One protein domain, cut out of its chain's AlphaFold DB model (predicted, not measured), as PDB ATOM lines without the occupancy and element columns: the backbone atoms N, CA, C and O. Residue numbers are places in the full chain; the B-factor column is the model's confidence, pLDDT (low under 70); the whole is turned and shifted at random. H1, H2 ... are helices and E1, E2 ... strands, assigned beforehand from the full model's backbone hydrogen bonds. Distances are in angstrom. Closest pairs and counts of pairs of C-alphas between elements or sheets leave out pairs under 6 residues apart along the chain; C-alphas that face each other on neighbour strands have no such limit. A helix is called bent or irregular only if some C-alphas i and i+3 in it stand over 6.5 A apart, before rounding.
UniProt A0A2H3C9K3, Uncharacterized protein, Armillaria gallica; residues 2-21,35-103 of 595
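AT A GLANCE: This is residues 2 to 21 and 35 to 103 of the 595 residues of an uncharacterized protein of Armillaria gallica (UniProt A0A2H3C9K3). One long helix, H2, bent into arms H2a and H2b, makes the longest axis, and the rest of the printed part is a loose string of chain strung along it, with short helix H1 close to the bend, strand E1 near H2b, and residues 35 to 58, which hold no named element, leading to the start of H2a. The 89 printed residues run E1, H1, H2, mostly helix, and are extended: radius of gyration of the C-alphas 19.9 A, spans 65 by 35 by 19 A.

HOW THE PARTS SIT: Look first at H2, residues 59 to 102, by its hydrogen bonds one helix but bent: C-alphas 79 and 82 are 6.6 A apart. Its arms H2a, 59 to 79, and H2b, 82 to 102, stand at a shallow tilt of 32 degrees; in both, every O i to N i+4 pair is within hydrogen-bond range. H1, residues 16 to 19, is close to H2a but not clearly touching; the closest C-alphas, of Ile 19 and Gln 79, are 7.8 A apart. E1, residues 2 to 7, pairs with no named strand and is near H2b.

IN THESE COORDINATES: Find C-alpha 59 at (-7.421, -52.264, -47.943); H2a runs 30.4 A from there. H2b runs 30.0 A to C-alpha 102 at (-68.729, -44.702, -49.535).

THE WHOLE: Residues 22 to 34 are cut out, a 13.5 A gap between C-alphas 21 and 35. Residues 2 to 21, 86, 88 and 99 to 103 have pLDDT under 70.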
ATOM      1  N   CYS A   2     -63.258 -51.610 -33.051       31.06
ATOM      2  CA  CYS A   2     -62.288 -50.767 -32.340       31.06
ATOM      3  C   CYS A   2     -61.150 -50.415 -33.295       31.06
ATOM      4  O   CYS A   2     -60.488 -51.322 -33.789       31.06
ATOM      5  N   PHE A   3     -60.932 -49.124 -33.532       41.78
ATOM      6  CA  PHE A   3     -59.790 -48.631 -34.290       41.78
ATOM      7  C   PHE A   3     -58.848 -47.914 -33.323       41.78
ATOM      8  O   PHE A   3     -59.230 -46.937 -32.673       41.78
ATOM      9  N   VAL A   4     -57.625 -48.427 -33.201       37.25
ATOM     10  CA  VAL A   4     -56.545 -47.763 -32.468       37.25
ATOM     11  C   VAL A   4     -55.755 -46.960 -33.491       37.25
ATOM     12  O   VAL A   4     -55.100 -47.544 -34.349       37.25
ATOM     13  N   LEU A   5     -55.851 -45.632 -33.428       37.88
ATOM     14  CA  LEU A   5     -55.059 -44.744 -34.267       37.88
ATOM     15  C   LEU A   5     -53.850 -44.282 -33.447       37.88
ATOM     16  O   LEU A   5     -53.943 -43.384 -32.607       37.88
ATOM     17  N   GLN A   6     -52.708 -44.928 -33.673       35.06
ATOM     18  CA  GLN A   6     -51.437 -44.426 -33.170       35.06
ATOM     19  C   GLN A   6     -51.028 -43.239 -34.040       35.06
ATOM     20  O   GLN A   6     -50.716 -43.407 -35.217       35.06
ATOM     21  N   VAL A   7     -51.065 -42.039 -33.463       35.38
ATOM     22  CA  VAL A   7     -50.628 -40.813 -34.134       35.38
ATOM     23  C   VAL A   7     -49.190 -40.542 -33.688       35.38
ATOM     24  O   VAL A   7     -48.992 -40.104 -32.550       35.38
ATOM     25  N   PRO A   8     -48.166 -40.830 -34.517       34.44
ATOM     26  CA  PRO A   8     -46.819 -40.363 -34.223       34.44
ATOM     27  C   PRO A   8     -46.843 -38.832 -34.197       34.44
ATOM     28  O   PRO A   8     -47.405 -38.203 -35.089       34.44
ATOM     29  N   TRP A   9     -46.273 -38.234 -33.152       32.53
ATOM     30  CA  TRP A   9     -46.204 -36.779 -33.025       32.53
ATOM     31  C   TRP A   9     -45.006 -36.273 -33.838       32.53
ATOM     32  O   TRP A   9     -43.871 -36.593 -33.466       32.53
ATOM     33  N   PRO A  10     -45.196 -35.503 -34.922       37.09
ATOM     34  CA  PRO A  10     -44.081 -34.821 -35.551       37.09
ATOM     35  C   PRO A  10     -43.672 -33.637 -34.667       37.09
ATOM     36  O   PRO A  10     -44.514 -32.838 -34.261       37.09
ATOM     37  N   LYS A  11     -42.374 -33.468 -34.386       35.38
ATOM     38  CA  LYS A  11     -41.845 -32.225 -33.783       35.38
ATOM     39  C   LYS A  11     -41.764 -31.095 -34.829       35.38
ATOM     40  O   LYS A  11     -40.730 -30.454 -35.007       35.38
ATOM     41  N   GLU A  12     -42.850 -30.867 -35.558       45.97
ATOM     42  CA  GLU A  12     -42.898 -29.965 -36.712       45.97
ATOM     43  C   GLU A  12     -43.379 -28.562 -36.341       45.97
ATOM     44  O   GLU A  12     -44.497 -28.153 -36.622       45.97
ATOM     45  N   THR A  13     -42.457 -27.796 -35.757       40.03
ATOM     46  CA  THR A  13     -42.378 -26.331 -35.950       40.03
ATOM     47  C   THR A  13     -40.963 -25.837 -36.280       40.03
ATOM     48  O   THR A  13     -40.774 -24.653 -36.534       40.03
ATOM     49  N   MET A  14     -39.971 -26.736 -36.352       38.84
ATOM     50  CA  MET A  14     -38.623 -26.431 -36.863       38.84
ATOM     51  C   MET A  14     -38.170 -27.368 -37.996       38.84
ATOM     52  O   MET A  14     -37.160 -27.101 -38.629       38.84
ATOM     53  N   ILE A  15     -38.877 -28.473 -38.256       46.22
ATOM     54  CA  ILE A  15     -38.263 -29.660 -38.868       46.22
ATOM     55  C   ILE A  15     -38.082 -29.626 -40.395       46.22
ATOM     56  O   ILE A  15     -37.044 -30.098 -40.851       46.22
ATOM     57  N   GLU A  16     -38.996 -29.074 -41.199       39.84
ATOM     58  CA  GLU A  16     -38.855 -29.172 -42.669       39.84
ATOM     59  C   GLU A  16     -37.615 -28.426 -43.194       39.84
ATOM     60  O   GLU A  16     -36.813 -29.021 -43.914       39.84
ATOM     61  N   GLY A  17     -37.379 -27.198 -42.719       39.91
ATOM     62  CA  GLY A  17     -36.151 -26.442 -43.000       39.91
ATOM     63  C   GLY A  17     -34.929 -26.856 -42.165       39.91
ATOM     64  O   GLY A  17     -33.834 -26.370 -42.415       39.91
ATOM     65  N   TYR A  18     -35.069 -27.733 -41.164       43.06
ATOM     66  CA  TYR A  18     -33.939 -28.202 -40.341       43.06
ATOM     67  C   TYR A  18     -33.429 -29.584 -40.765       43.06
ATOM     68  O   TYR A  18     -32.252 -29.876 -40.598       43.06
ATOM     69  N   ILE A  19     -34.280 -30.444 -41.340       49.22
ATOM     70  CA  ILE A  19     -33.883 -31.803 -41.739       49.22
ATOM     71  C   ILE A  19     -33.165 -31.833 -43.095       49.22
ATOM     72  O   ILE A  19     -32.380 -32.750 -43.315       49.22
ATOM     73  N   LYS A  20     -33.381 -30.874 -44.010       48.78
ATOM     74  CA  LYS A  20     -32.795 -30.993 -45.359       48.78
ATOM     75  C   LYS A  20     -31.295 -30.675 -45.447       48.78
ATOM     76  O   LYS A  20     -30.628 -31.193 -46.335       48.78
ATOM     77  N   ALA A  21     -30.756 -29.877 -44.524       51.19
ATOM     78  CA  ALA A  21     -29.313 -29.696 -44.362       51.19
ATOM     79  C   ALA A  21     -28.969 -29.146 -42.966       51.19
ATOM     80  O   ALA A  21     -28.865 -27.935 -42.771       51.19
ATOM     81  N   GLU A  35     -29.482 -17.016 -38.713       86.69
ATOM     82  CA  GLU A  35     -28.439 -17.005 -39.747       86.69
ATOM     83  C   GLU A  35     -28.106 -18.399 -40.313       86.69
ATOM     84  O   GLU A  35     -27.705 -18.495 -41.470       86.69
ATOM     85  N   HIS A  36     -28.296 -19.480 -39.545       85.94
ATOM     86  CA  HIS A  36     -28.157 -20.853 -40.048       85.94
ATOM     87  C   HIS A  36     -29.364 -21.231 -40.909       85.94
ATOM     88  O   HIS A  36     -29.193 -21.744 -42.009       85.94
ATOM     89  N   LEU A  37     -30.579 -20.898 -40.454       83.44
ATOM     90  CA  LEU A  37     -31.813 -21.143 -41.212       83.44
ATOM     91  C   LEU A  37     -31.807 -20.403 -42.559       83.44
ATOM     92  O   LEU A  37     -32.218 -20.962 -43.568       83.44
ATOM     93  N   ALA A  38     -31.268 -19.181 -42.606       86.38
ATOM     94  CA  ALA A  38     -31.136 -18.402 -43.841       86.38
ATOM     95  C   ALA A  38     -30.132 -18.978 -44.866       86.38
ATOM     96  O   ALA A  38     -30.115 -18.523 -46.010       86.38
ATOM     97  N   LYS A  39     -29.292 -19.950 -44.477       86.50
ATOM     98  CA  LYS A  39     -28.380 -20.670 -45.384       86.50
ATOM     99  C   LYS A  39     -28.969 -21.974 -45.927       86.50
ATOM    100  O   LYS A  39     -28.410 -22.516 -46.881       86.50
ATOM    101  N   VAL A  40     -30.042 -22.500 -45.332       85.12
ATOM    102  CA  VAL A  40     -30.640 -23.756 -45.792       85.12
ATOM    103  C   VAL A  40     -31.275 -23.533 -47.161       85.12
ATOM    104  O   VAL A  40     -32.105 -22.645 -47.349       85.12
ATOM    105  N   ASN A  41     -30.871 -24.347 -48.133       89.31
ATOM    106  CA  ASN A  41     -31.474 -24.369 -49.456       89.31
ATOM    107  C   ASN A  41     -32.381 -25.598 -49.576       89.31
ATOM    108  O   ASN A  41     -31.904 -26.690 -49.879       89.31
ATOM    109  N   ASP A  42     -33.692 -25.412 -49.417       86.25
ATOM    110  CA  ASP A  42     -34.688 -26.490 -49.539       86.25
ATOM    111  C   ASP A  42     -34.718 -27.147 -50.936       86.25
ATOM    112  O   ASP A  42     -35.243 -28.251 -51.105       86.25
ATOM    113  N   ASN A  43     -34.116 -26.502 -51.944       87.81
ATOM    114  CA  ASN A  43     -33.966 -27.027 -53.304       87.81
ATOM    115  C   ASN A  43     -32.615 -27.718 -53.548       87.81
ATOM    116  O   ASN A  43     -32.359 -28.158 -54.668       87.81
ATOM    117  N   ALA A  44     -31.744 -27.830 -52.539       88.88
ATOM    118  CA  ALA A  44     -30.569 -28.684 -52.647       88.88
ATOM    119  C   ALA A  44     -31.019 -30.143 -52.885       88.88
ATOM    120  O   ALA A  44     -31.989 -30.587 -52.251       88.88
ATOM    121  N   PRO A  45     -30.375 -30.883 -53.809       85.44
ATOM    122  CA  PRO A  45     -30.549 -32.326 -53.889       85.44
ATOM    123  C   PRO A  45     -30.000 -32.965 -52.610       85.44
ATOM    124  O   PRO A  45     -29.008 -32.484 -52.057       85.44
ATOM    125  N   ASP A  46     -30.642 -34.038 -52.149       86.25
ATOM    126  CA  ASP A  46     -30.161 -34.783 -50.986       86.25
ATOM    127  C   ASP A  46     -28.732 -35.301 -51.272       86.25
ATOM    128  O   ASP A  46     -28.452 -35.713 -52.405       86.25
ATOM    129  N   PRO A  47     -27.803 -35.254 -50.300       84.31
ATOM    130  CA  PRO A  47     -26.411 -35.610 -50.540       84.31
ATOM    131  C   PRO A  47     -26.282 -37.092 -50.916       84.31
ATOM    132  O   PRO A  47     -26.529 -37.982 -50.102       84.31
ATOM    133  N   GLU A  48     -25.867 -37.361 -52.156       93.25
ATOM    134  CA  GLU A  48     -25.571 -38.717 -52.620       93.25
ATOM    135  C   GLU A  48     -24.360 -39.277 -51.862       93.25
ATOM    136  O   GLU A  48     -23.209 -38.934 -52.153       93.25
ATOM    137  N   ILE A  49     -24.621 -40.163 -50.897       94.50
ATOM    138  CA  ILE A  49     -23.585 -40.932 -50.202       94.50
ATOM    139  C   ILE A  49     -22.914 -41.842 -51.238       94.50
ATOM    140  O   ILE A  49     -23.516 -42.795 -51.736       94.50
ATOM    141  N   LYS A  50     -21.663 -41.538 -51.591       95.94
ATOM    142  CA  LYS A  50     -20.908 -42.307 -52.585       95.94
ATOM    143  C   LYS A  50     -20.329 -43.565 -51.955       95.94
ATOM    144  O   LYS A  50     -19.707 -43.497 -50.897       95.94
ATOM    145  N   LEU A  51     -20.493 -44.694 -52.639       97.44
ATOM    146  CA  LEU A  51     -19.817 -45.935 -52.276       97.44
ATOM    147  C   LEU A  51     -18.289 -45.731 -52.388       97.44
ATOM    148  O   LEU A  51     -17.848 -45.177 -53.400       97.44
ATOM    149  N   PRO A  52     -17.484 -46.149 -51.395       98.00
ATOM    150  CA  PRO A  52     -16.027 -46.087 -51.488       98.00
ATOM    151  C   PRO A  52     -15.502 -46.922 -52.664       98.00
ATOM    152  O   PRO A  52     -16.019 -48.002 -52.938       98.00
ATOM    153  N   ASP A  53     -14.467 -46.431 -53.345       98.12
ATOM    154  CA  ASP A  53     -13.877 -47.088 -54.517       98.12
ATOM    155  C   ASP A  53     -12.742 -48.044 -54.104       98.12
ATOM    156  O   ASP A  53     -11.686 -47.599 -53.639       98.12
ATOM    157  N   GLU A  54     -12.982 -49.349 -54.280       97.62
ATOM    158  CA  GLU A  54     -12.069 -50.453 -53.940       97.62
ATOM    159  C   GLU A  54     -10.698 -50.342 -54.617       97.62
ATOM    160  O   GLU A  54      -9.686 -50.639 -53.980       97.62
ATOM    161  N   ASP A  55     -10.641 -49.879 -55.870       98.00
ATOM    162  CA  ASP A  55      -9.402 -49.853 -56.658       98.00
ATOM    163  C   ASP A  55      -8.507 -48.647 -56.311       98.00
ATOM    164  O   ASP A  55      -7.299 -48.653 -56.568       98.00
ATOM    165  N   SER A  56      -9.088 -47.598 -55.717       98.00
ATOM    166  CA  SER A  56      -8.388 -46.347 -55.393       98.00
ATOM    167  C   SER A  56      -7.737 -46.320 -54.004       98.00
ATOM    168  O   SER A  56      -6.899 -45.455 -53.730       98.00
ATOM    169  N   LEU A  57      -8.113 -47.246 -53.118       97.44
ATOM    170  CA  LEU A  57      -7.798 -47.204 -51.690       97.44
ATOM    171  C   LEU A  57      -6.964 -48.407 -51.249       97.44
ATOM    172  O   LEU A  57      -7.126 -49.530 -51.716       97.44
ATOM    173  N   THR A  58      -6.092 -48.198 -50.260       98.19
ATOM    174  CA  THR A  58      -5.474 -49.343 -49.577       98.19
ATOM    175  C   THR A  58      -6.539 -50.093 -48.770       98.19
ATOM    176  O   THR A  58      -7.439 -49.464 -48.222       98.19
ATOM    177  N   PHE A  59      -6.424 -51.419 -48.632       97.62
ATOM    178  CA  PHE A  59      -7.421 -52.264 -47.943       97.62
ATOM    179  C   PHE A  59      -7.904 -51.693 -46.592       97.62
ATOM    180  O   PHE A  59      -9.098 -51.644 -46.320       97.62
ATOM    181  N   LYS A  60      -6.974 -51.191 -45.769       98.06
ATOM    182  CA  LYS A  60      -7.265 -50.611 -44.447       98.06
ATOM    183  C   LYS A  60      -8.016 -49.272 -44.519       98.06
ATOM    184  O   LYS A  60      -8.705 -48.882 -43.579       98.06
ATOM    185  N   GLU A  61      -7.843 -48.539 -45.609       98.25
ATOM    186  CA  GLU A  61      -8.489 -47.251 -45.846       98.25
ATOM    187  C   GLU A  61      -9.867 -47.434 -46.491       98.25
ATOM    188  O   GLU A  61     -10.814 -46.768 -46.078       98.25
ATOM    189  N   TYR A  62     -10.005 -48.423 -47.383       98.19
ATOM    190  CA  TYR A  62     -11.295 -48.914 -47.866       98.19
ATOM    191  C   TYR A  62     -12.170 -49.431 -46.715       98.19
ATOM    192  O   TYR A  62     -13.296 -48.974 -46.560       98.19
ATOM    193  N   GLU A  63     -11.638 -50.288 -45.834       98.12
ATOM    194  CA  GLU A  63     -12.345 -50.772 -44.637       98.12
ATOM    195  C   GLU A  63     -12.839 -49.608 -43.757       98.12
ATOM    196  O   GLU A  63     -13.980 -49.603 -43.290       98.12
ATOM    197  N   LYS A  64     -12.014 -48.571 -43.567       98.19
ATOM    198  CA  LYS A  64     -12.405 -47.374 -42.811       98.19
ATOM    199  C   LYS A  64     -13.526 -46.588 -43.505       98.19
ATOM    200  O   LYS A  64     -14.471 -46.184 -42.831       98.19
ATOM    201  N   GLN A  65     -13.433 -46.365 -44.817       98.06
ATOM    202  CA  GLN A  65     -14.464 -45.637 -45.566       98.06
ATOM    203  C   GLN A  65     -15.768 -46.432 -45.690       98.06
ATOM    204  O   GLN A  65     -16.840 -45.846 -45.591       98.06
ATOM    205  N   MET A  66     -15.703 -47.759 -45.826       98.06
ATOM    206  CA  MET A  66     -16.881 -48.628 -45.864       98.06
ATOM    207  C   MET A  66     -17.638 -48.614 -44.530       98.06
ATOM    208  O   MET A  66     -18.864 -48.552 -44.517       98.06
ATOM    209  N   ASN A  67     -16.923 -48.599 -43.401       97.81
ATOM    210  CA  ASN A  67     -17.552 -48.435 -42.089       97.81
ATOM    211  C   ASN A  67     -18.243 -47.064 -41.948       97.81
ATOM    212  O   ASN A  67     -19.361 -47.007 -41.442       97.81
ATOM    213  N   GLN A  68     -17.630 -45.979 -42.441       97.25
ATOM    214  CA  GLN A  68     -18.266 -44.654 -42.463       97.25
ATOM    215  C   GLN A  68     -19.529 -44.654 -43.341       97.25
ATOM    216  O   GLN A  68     -20.601 -44.305 -42.861       97.25
ATOM    217  N   TYR A  69     -19.429 -45.164 -44.574       97.75
ATOM    218  CA  TYR A  69     -20.550 -45.319 -45.505       97.75
ATOM    219  C   TYR A  69     -21.732 -46.080 -44.879       97.75
ATOM    220  O   TYR A  69     -22.887 -45.690 -45.039       97.75
ATOM    221  N   GLN A  70     -21.465 -47.147 -44.116       97.31
ATOM    222  CA  GLN A  70     -22.514 -47.890 -43.412       97.31
ATOM    223  C   GLN A  70     -23.194 -47.077 -42.303       97.31
ATOM    224  O   GLN A  70     -24.412 -47.192 -42.148       97.31
ATOM    225  N   GLU A  71     -22.457 -46.274 -41.533       96.50
ATOM    226  CA  GLU A  71     -23.051 -45.374 -40.532       96.50
ATOM    227  C   GLU A  71     -23.860 -44.247 -41.187       96.50
ATOM    228  O   GLU A  71     -24.988 -43.986 -40.765       96.50
ATOM    229  N   ASP A  72     -23.362 -43.662 -42.277       94.88
ATOM    230  CA  ASP A  72     -24.071 -42.625 -43.032       94.88
ATOM    231  C   ASP A  72     -25.377 -43.183 -43.629       94.88
ATOM    232  O   ASP A  72     -26.443 -42.578 -43.495       94.88
ATOM    233  N   CYS A  73     -25.350 -44.398 -44.194       93.38
ATOM    234  CA  CYS A  73     -26.552 -45.091 -44.667       93.38
ATOM    235  C   CYS A  73     -27.554 -45.407 -43.541       93.38
ATOM    236  O   CYS A  73     -28.765 -45.288 -43.754       93.38
ATOM    237  N   LYS A  74     -27.092 -45.790 -42.339       93.44
ATOM    238  CA  LYS A  74     -27.973 -45.961 -41.165       93.44
ATOM    239  C   LYS A  74     -28.611 -44.628 -40.778       93.44
ATOM    240  O   LYS A  74     -29.823 -44.577 -40.571       93.44
ATOM    241  N   MET A  75     -27.820 -43.557 -40.715       91.94
ATOM    242  CA  MET A  75     -28.285 -42.213 -40.373       91.94
ATOM    243  C   MET A  75     -29.344 -41.717 -41.366       91.94
ATOM    244  O   MET A  75     -30.418 -41.282 -40.948       91.94
ATOM    245  N   LEU A  76     -29.098 -41.870 -42.672       88.88
ATOM    246  CA  LEU A  76     -30.042 -41.501 -43.726       88.88
ATOM    247  C   LEU A  76     -31.356 -42.290 -43.601       88.88
ATOM    248  O   LEU A  76     -32.443 -41.713 -43.672       88.88
ATOM    249  N   LYS A  77     -31.278 -43.600 -43.322       89.31
ATOM    250  CA  LYS A  77     -32.460 -44.437 -43.079       89.31
ATOM    251  C   LYS A  77     -33.295 -43.917 -41.904       89.31
ATOM    252  O   LYS A  77     -34.509 -43.779 -42.049       89.31
ATOM    253  N   TYR A  78     -32.667 -43.553 -40.781       84.31
ATOM    254  CA  TYR A  78     -33.367 -42.966 -39.629       84.31
ATOM    255  C   TYR A  78     -34.073 -41.637 -39.946       84.31
ATOM    256  O   TYR A  78     -35.088 -41.340 -39.318       84.31
ATOM    257  N   GLN A  79     -33.594 -40.853 -40.918       80.31
ATOM    258  CA  GLN A  79     -34.262 -39.615 -41.346       80.31
ATOM    259  C   GLN A  79     -35.429 -39.854 -42.322       80.31
ATOM    260  O   GLN A  79     -36.409 -39.104 -42.312       80.31
ATOM    261  N   VAL A  80     -35.343 -40.883 -43.173       80.31
ATOM    262  CA  VAL A  80     -36.336 -41.160 -44.229       80.31
ATOM    263  C   VAL A  80     -37.499 -42.031 -43.733       80.31
ATOM    264  O   VAL A  80     -38.650 -41.787 -44.105       80.31
ATOM    265  N   GLU A  81     -37.239 -43.022 -42.874       77.75
ATOM    266  CA  GLU A  81     -38.260 -43.970 -42.392       77.75
ATOM    267  C   GLU A  81     -39.464 -43.275 -41.702       77.75
ATOM    268  O   GLU A  81     -40.603 -43.608 -42.046       77.75
ATOM    269  N   PRO A  82     -39.286 -42.266 -40.815       75.38
ATOM    270  CA  PRO A  82     -40.409 -41.576 -40.170       75.38
ATOM    271  C   PRO A  82     -41.290 -40.809 -41.163       75.38
ATOM    272  O   PRO A  82     -42.516 -40.869 -41.065       75.38
ATOM    273  N   LYS A  83     -40.683 -40.150 -42.164       73.88
ATOM    274  CA  LYS A  83     -41.408 -39.443 -43.237       73.88
ATOM    275  C   LYS A  83     -42.280 -40.419 -44.030       73.88
ATOM    276  O   LYS A  83     -43.459 -40.161 -44.269       73.88
ATOM    277  N   ARG A  84     -41.722 -41.586 -44.376       70.25
ATOM    278  CA  ARG A  84     -42.443 -42.652 -45.085       70.25
ATOM    279  C   ARG A  84     -43.606 -43.205 -44.258       70.25
ATOM    280  O   ARG A  84     -44.694 -43.404 -44.801       70.25
ATOM    281  N   GLN A  85     -43.411 -43.420 -42.955       70.31
ATOM    282  CA  GLN A  85     -44.469 -43.898 -42.058       70.31
ATOM    283  C   GLN A  85     -45.603 -42.875 -41.915       70.31
ATOM    284  O   GLN A  85     -46.763 -43.250 -42.058       70.31
ATOM    285  N   ALA A  86     -45.287 -41.588 -41.732       68.88
ATOM    286  CA  ALA A  86     -46.282 -40.519 -41.633       68.88
ATOM    287  C   ALA A  86     -47.167 -40.425 -42.892       68.88
ATOM    288  O   ALA A  86     -48.397 -40.448 -42.786       68.88
ATOM    289  N   LEU A  87     -46.555 -40.416 -44.085       70.81
ATOM    290  CA  LEU A  87     -47.273 -40.429 -45.366       70.81
ATOM    291  C   LEU A  87     -48.162 -41.675 -45.516       70.81
ATOM    292  O   LEU A  87     -49.332 -41.560 -45.888       70.81
ATOM    293  N   THR A  88     -47.647 -42.856 -45.156       69.44
ATOM    294  CA  THR A  88     -48.414 -44.115 -45.199       69.44
ATOM    295  C   THR A  88     -49.637 -44.065 -44.274       69.44
ATOM    296  O   THR A  88     -50.744 -44.425 -44.678       69.44
ATOM    297  N   THR A  89     -49.472 -43.573 -43.043       71.06
ATOM    298  CA  THR A  89     -50.560 -43.440 -42.063       71.06
ATOM    299  C   THR A  89     -51.614 -42.423 -42.509       71.06
ATOM    300  O   THR A  89     -52.809 -42.688 -42.365       71.06
ATOM    301  N   PHE A  90     -51.204 -41.298 -43.101       72.44
ATOM    302  CA  PHE A  90     -52.126 -40.297 -43.646       72.44
ATOM    303  C   PHE A  90     -52.946 -40.850 -44.825       72.44
ATOM    304  O   PHE A  90     -54.171 -40.695 -44.857       72.44
ATOM    305  N   GLY A  91     -52.300 -41.575 -45.747       78.38
ATOM    306  CA  GLY A  91     -52.969 -42.265 -46.853       78.38
ATOM    307  C   GLY A  91     -54.008 -43.284 -46.368       78.38
ATOM    308  O   GLY A  91     -55.160 -43.254 -46.807       78.38
ATOM    309  N   LEU A  92     -53.647 -44.125 -45.391       73.06
ATOM    310  CA  LEU A  92     -54.571 -45.085 -44.772       73.06
ATOM    311  C   LEU A  92     -55.757 -44.399 -44.080       73.06
ATOM    312  O   LEU A  92     -56.890 -44.861 -44.209       73.06
ATOM    313  N   PHE A  93     -55.536 -43.282 -43.381       75.06
ATOM    314  CA  PHE A  93     -56.606 -42.519 -42.734       75.06
ATOM    315  C   PHE A  93     -57.594 -41.927 -43.758       75.06
ATOM    316  O   PHE A  93     -58.807 -42.096 -43.615       75.06
ATOM    317  N   SER A  94     -57.084 -41.325 -44.839       73.50
ATOM    318  CA  SER A  94     -57.888 -40.821 -45.966       73.50
ATOM    319  C   SER A  94     -58.701 -41.934 -46.650       73.50
ATOM    320  O   SER A  94     -59.895 -41.773 -46.936       73.50
ATOM    321  N   TYR A  95     -58.089 -43.105 -46.846       71.12
ATOM    322  CA  TYR A  95     -58.744 -44.283 -47.412       71.12
ATOM    323  C   TYR A  95     -59.854 -44.838 -46.502       71.12
ATOM    324  O   TYR A  95     -60.953 -45.117 -46.980       71.12
ATOM    325  N   ILE A  96     -59.617 -44.934 -45.187       74.00
ATOM    326  CA  ILE A  96     -60.621 -45.390 -44.209       74.00
ATOM    327  C   ILE A  96     -61.816 -44.431 -44.150       74.00
ATOM    328  O   ILE A  96     -62.956 -44.898 -44.150       74.00
ATOM    329  N   ILE A  97     -61.582 -43.112 -44.153       76.12
ATOM    330  CA  ILE A  97     -62.659 -42.111 -44.246       76.12
ATOM    331  C   ILE A  97     -63.483 -42.349 -45.514       76.12
ATOM    332  O   ILE A  97     -64.710 -42.432 -45.454       76.12
ATOM    333  N   SER A  98     -62.818 -42.535 -46.650       72.19
ATOM    334  CA  SER A  98     -63.491 -42.713 -47.936       72.19
ATOM    335  C   SER A  98     -64.287 -44.019 -48.008       72.19
ATOM    336  O   SER A  98     -65.433 -43.987 -48.444       72.19
ATOM    337  N   LEU A  99     -63.768 -45.138 -47.488       65.62
ATOM    338  CA  LEU A  99     -64.518 -46.397 -47.361       65.62
ATOM    339  C   LEU A  99     -65.723 -46.283 -46.417       65.62
ATOM    340  O   LEU A  99     -66.816 -46.745 -46.751       65.62
ATOM    341  N   ALA A 100     -65.535 -45.680 -45.239       61.88
ATOM    342  CA  ALA A 100     -66.593 -45.529 -44.241       61.88
ATOM    343  C   ALA A 100     -67.756 -44.685 -44.778       61.88
ATOM    344  O   ALA A 100     -68.924 -44.984 -44.521       61.88
ATOM    345  N   LEU A 101     -67.434 -43.650 -45.554       64.06
ATOM    346  CA  LEU A 101     -68.413 -42.766 -46.165       64.06
ATOM    347  C   LEU A 101     -69.027 -43.378 -47.447       64.06
ATOM    348  O   LEU A 101     -70.226 -43.213 -47.674       64.06
ATOM    349  N   ALA A 102     -68.265 -44.122 -48.262       59.41
ATOM    350  CA  ALA A 102     -68.729 -44.702 -49.535       59.41
ATOM    351  C   ALA A 102     -69.619 -45.951 -49.378       59.41
ATOM    352  O   ALA A 102     -70.065 -46.529 -50.373       59.41
ATOM    353  N   SER A 103     -69.888 -46.385 -48.143       57.94
ATOM    354  CA  SER A 103     -70.676 -47.585 -47.865       57.94
ATOM    355  C   SER A 103     -72.105 -47.478 -48.450       57.94
ATOM    356  O   SER A 103     -72.847 -46.551 -48.107       57.94
TER     357      SER A 103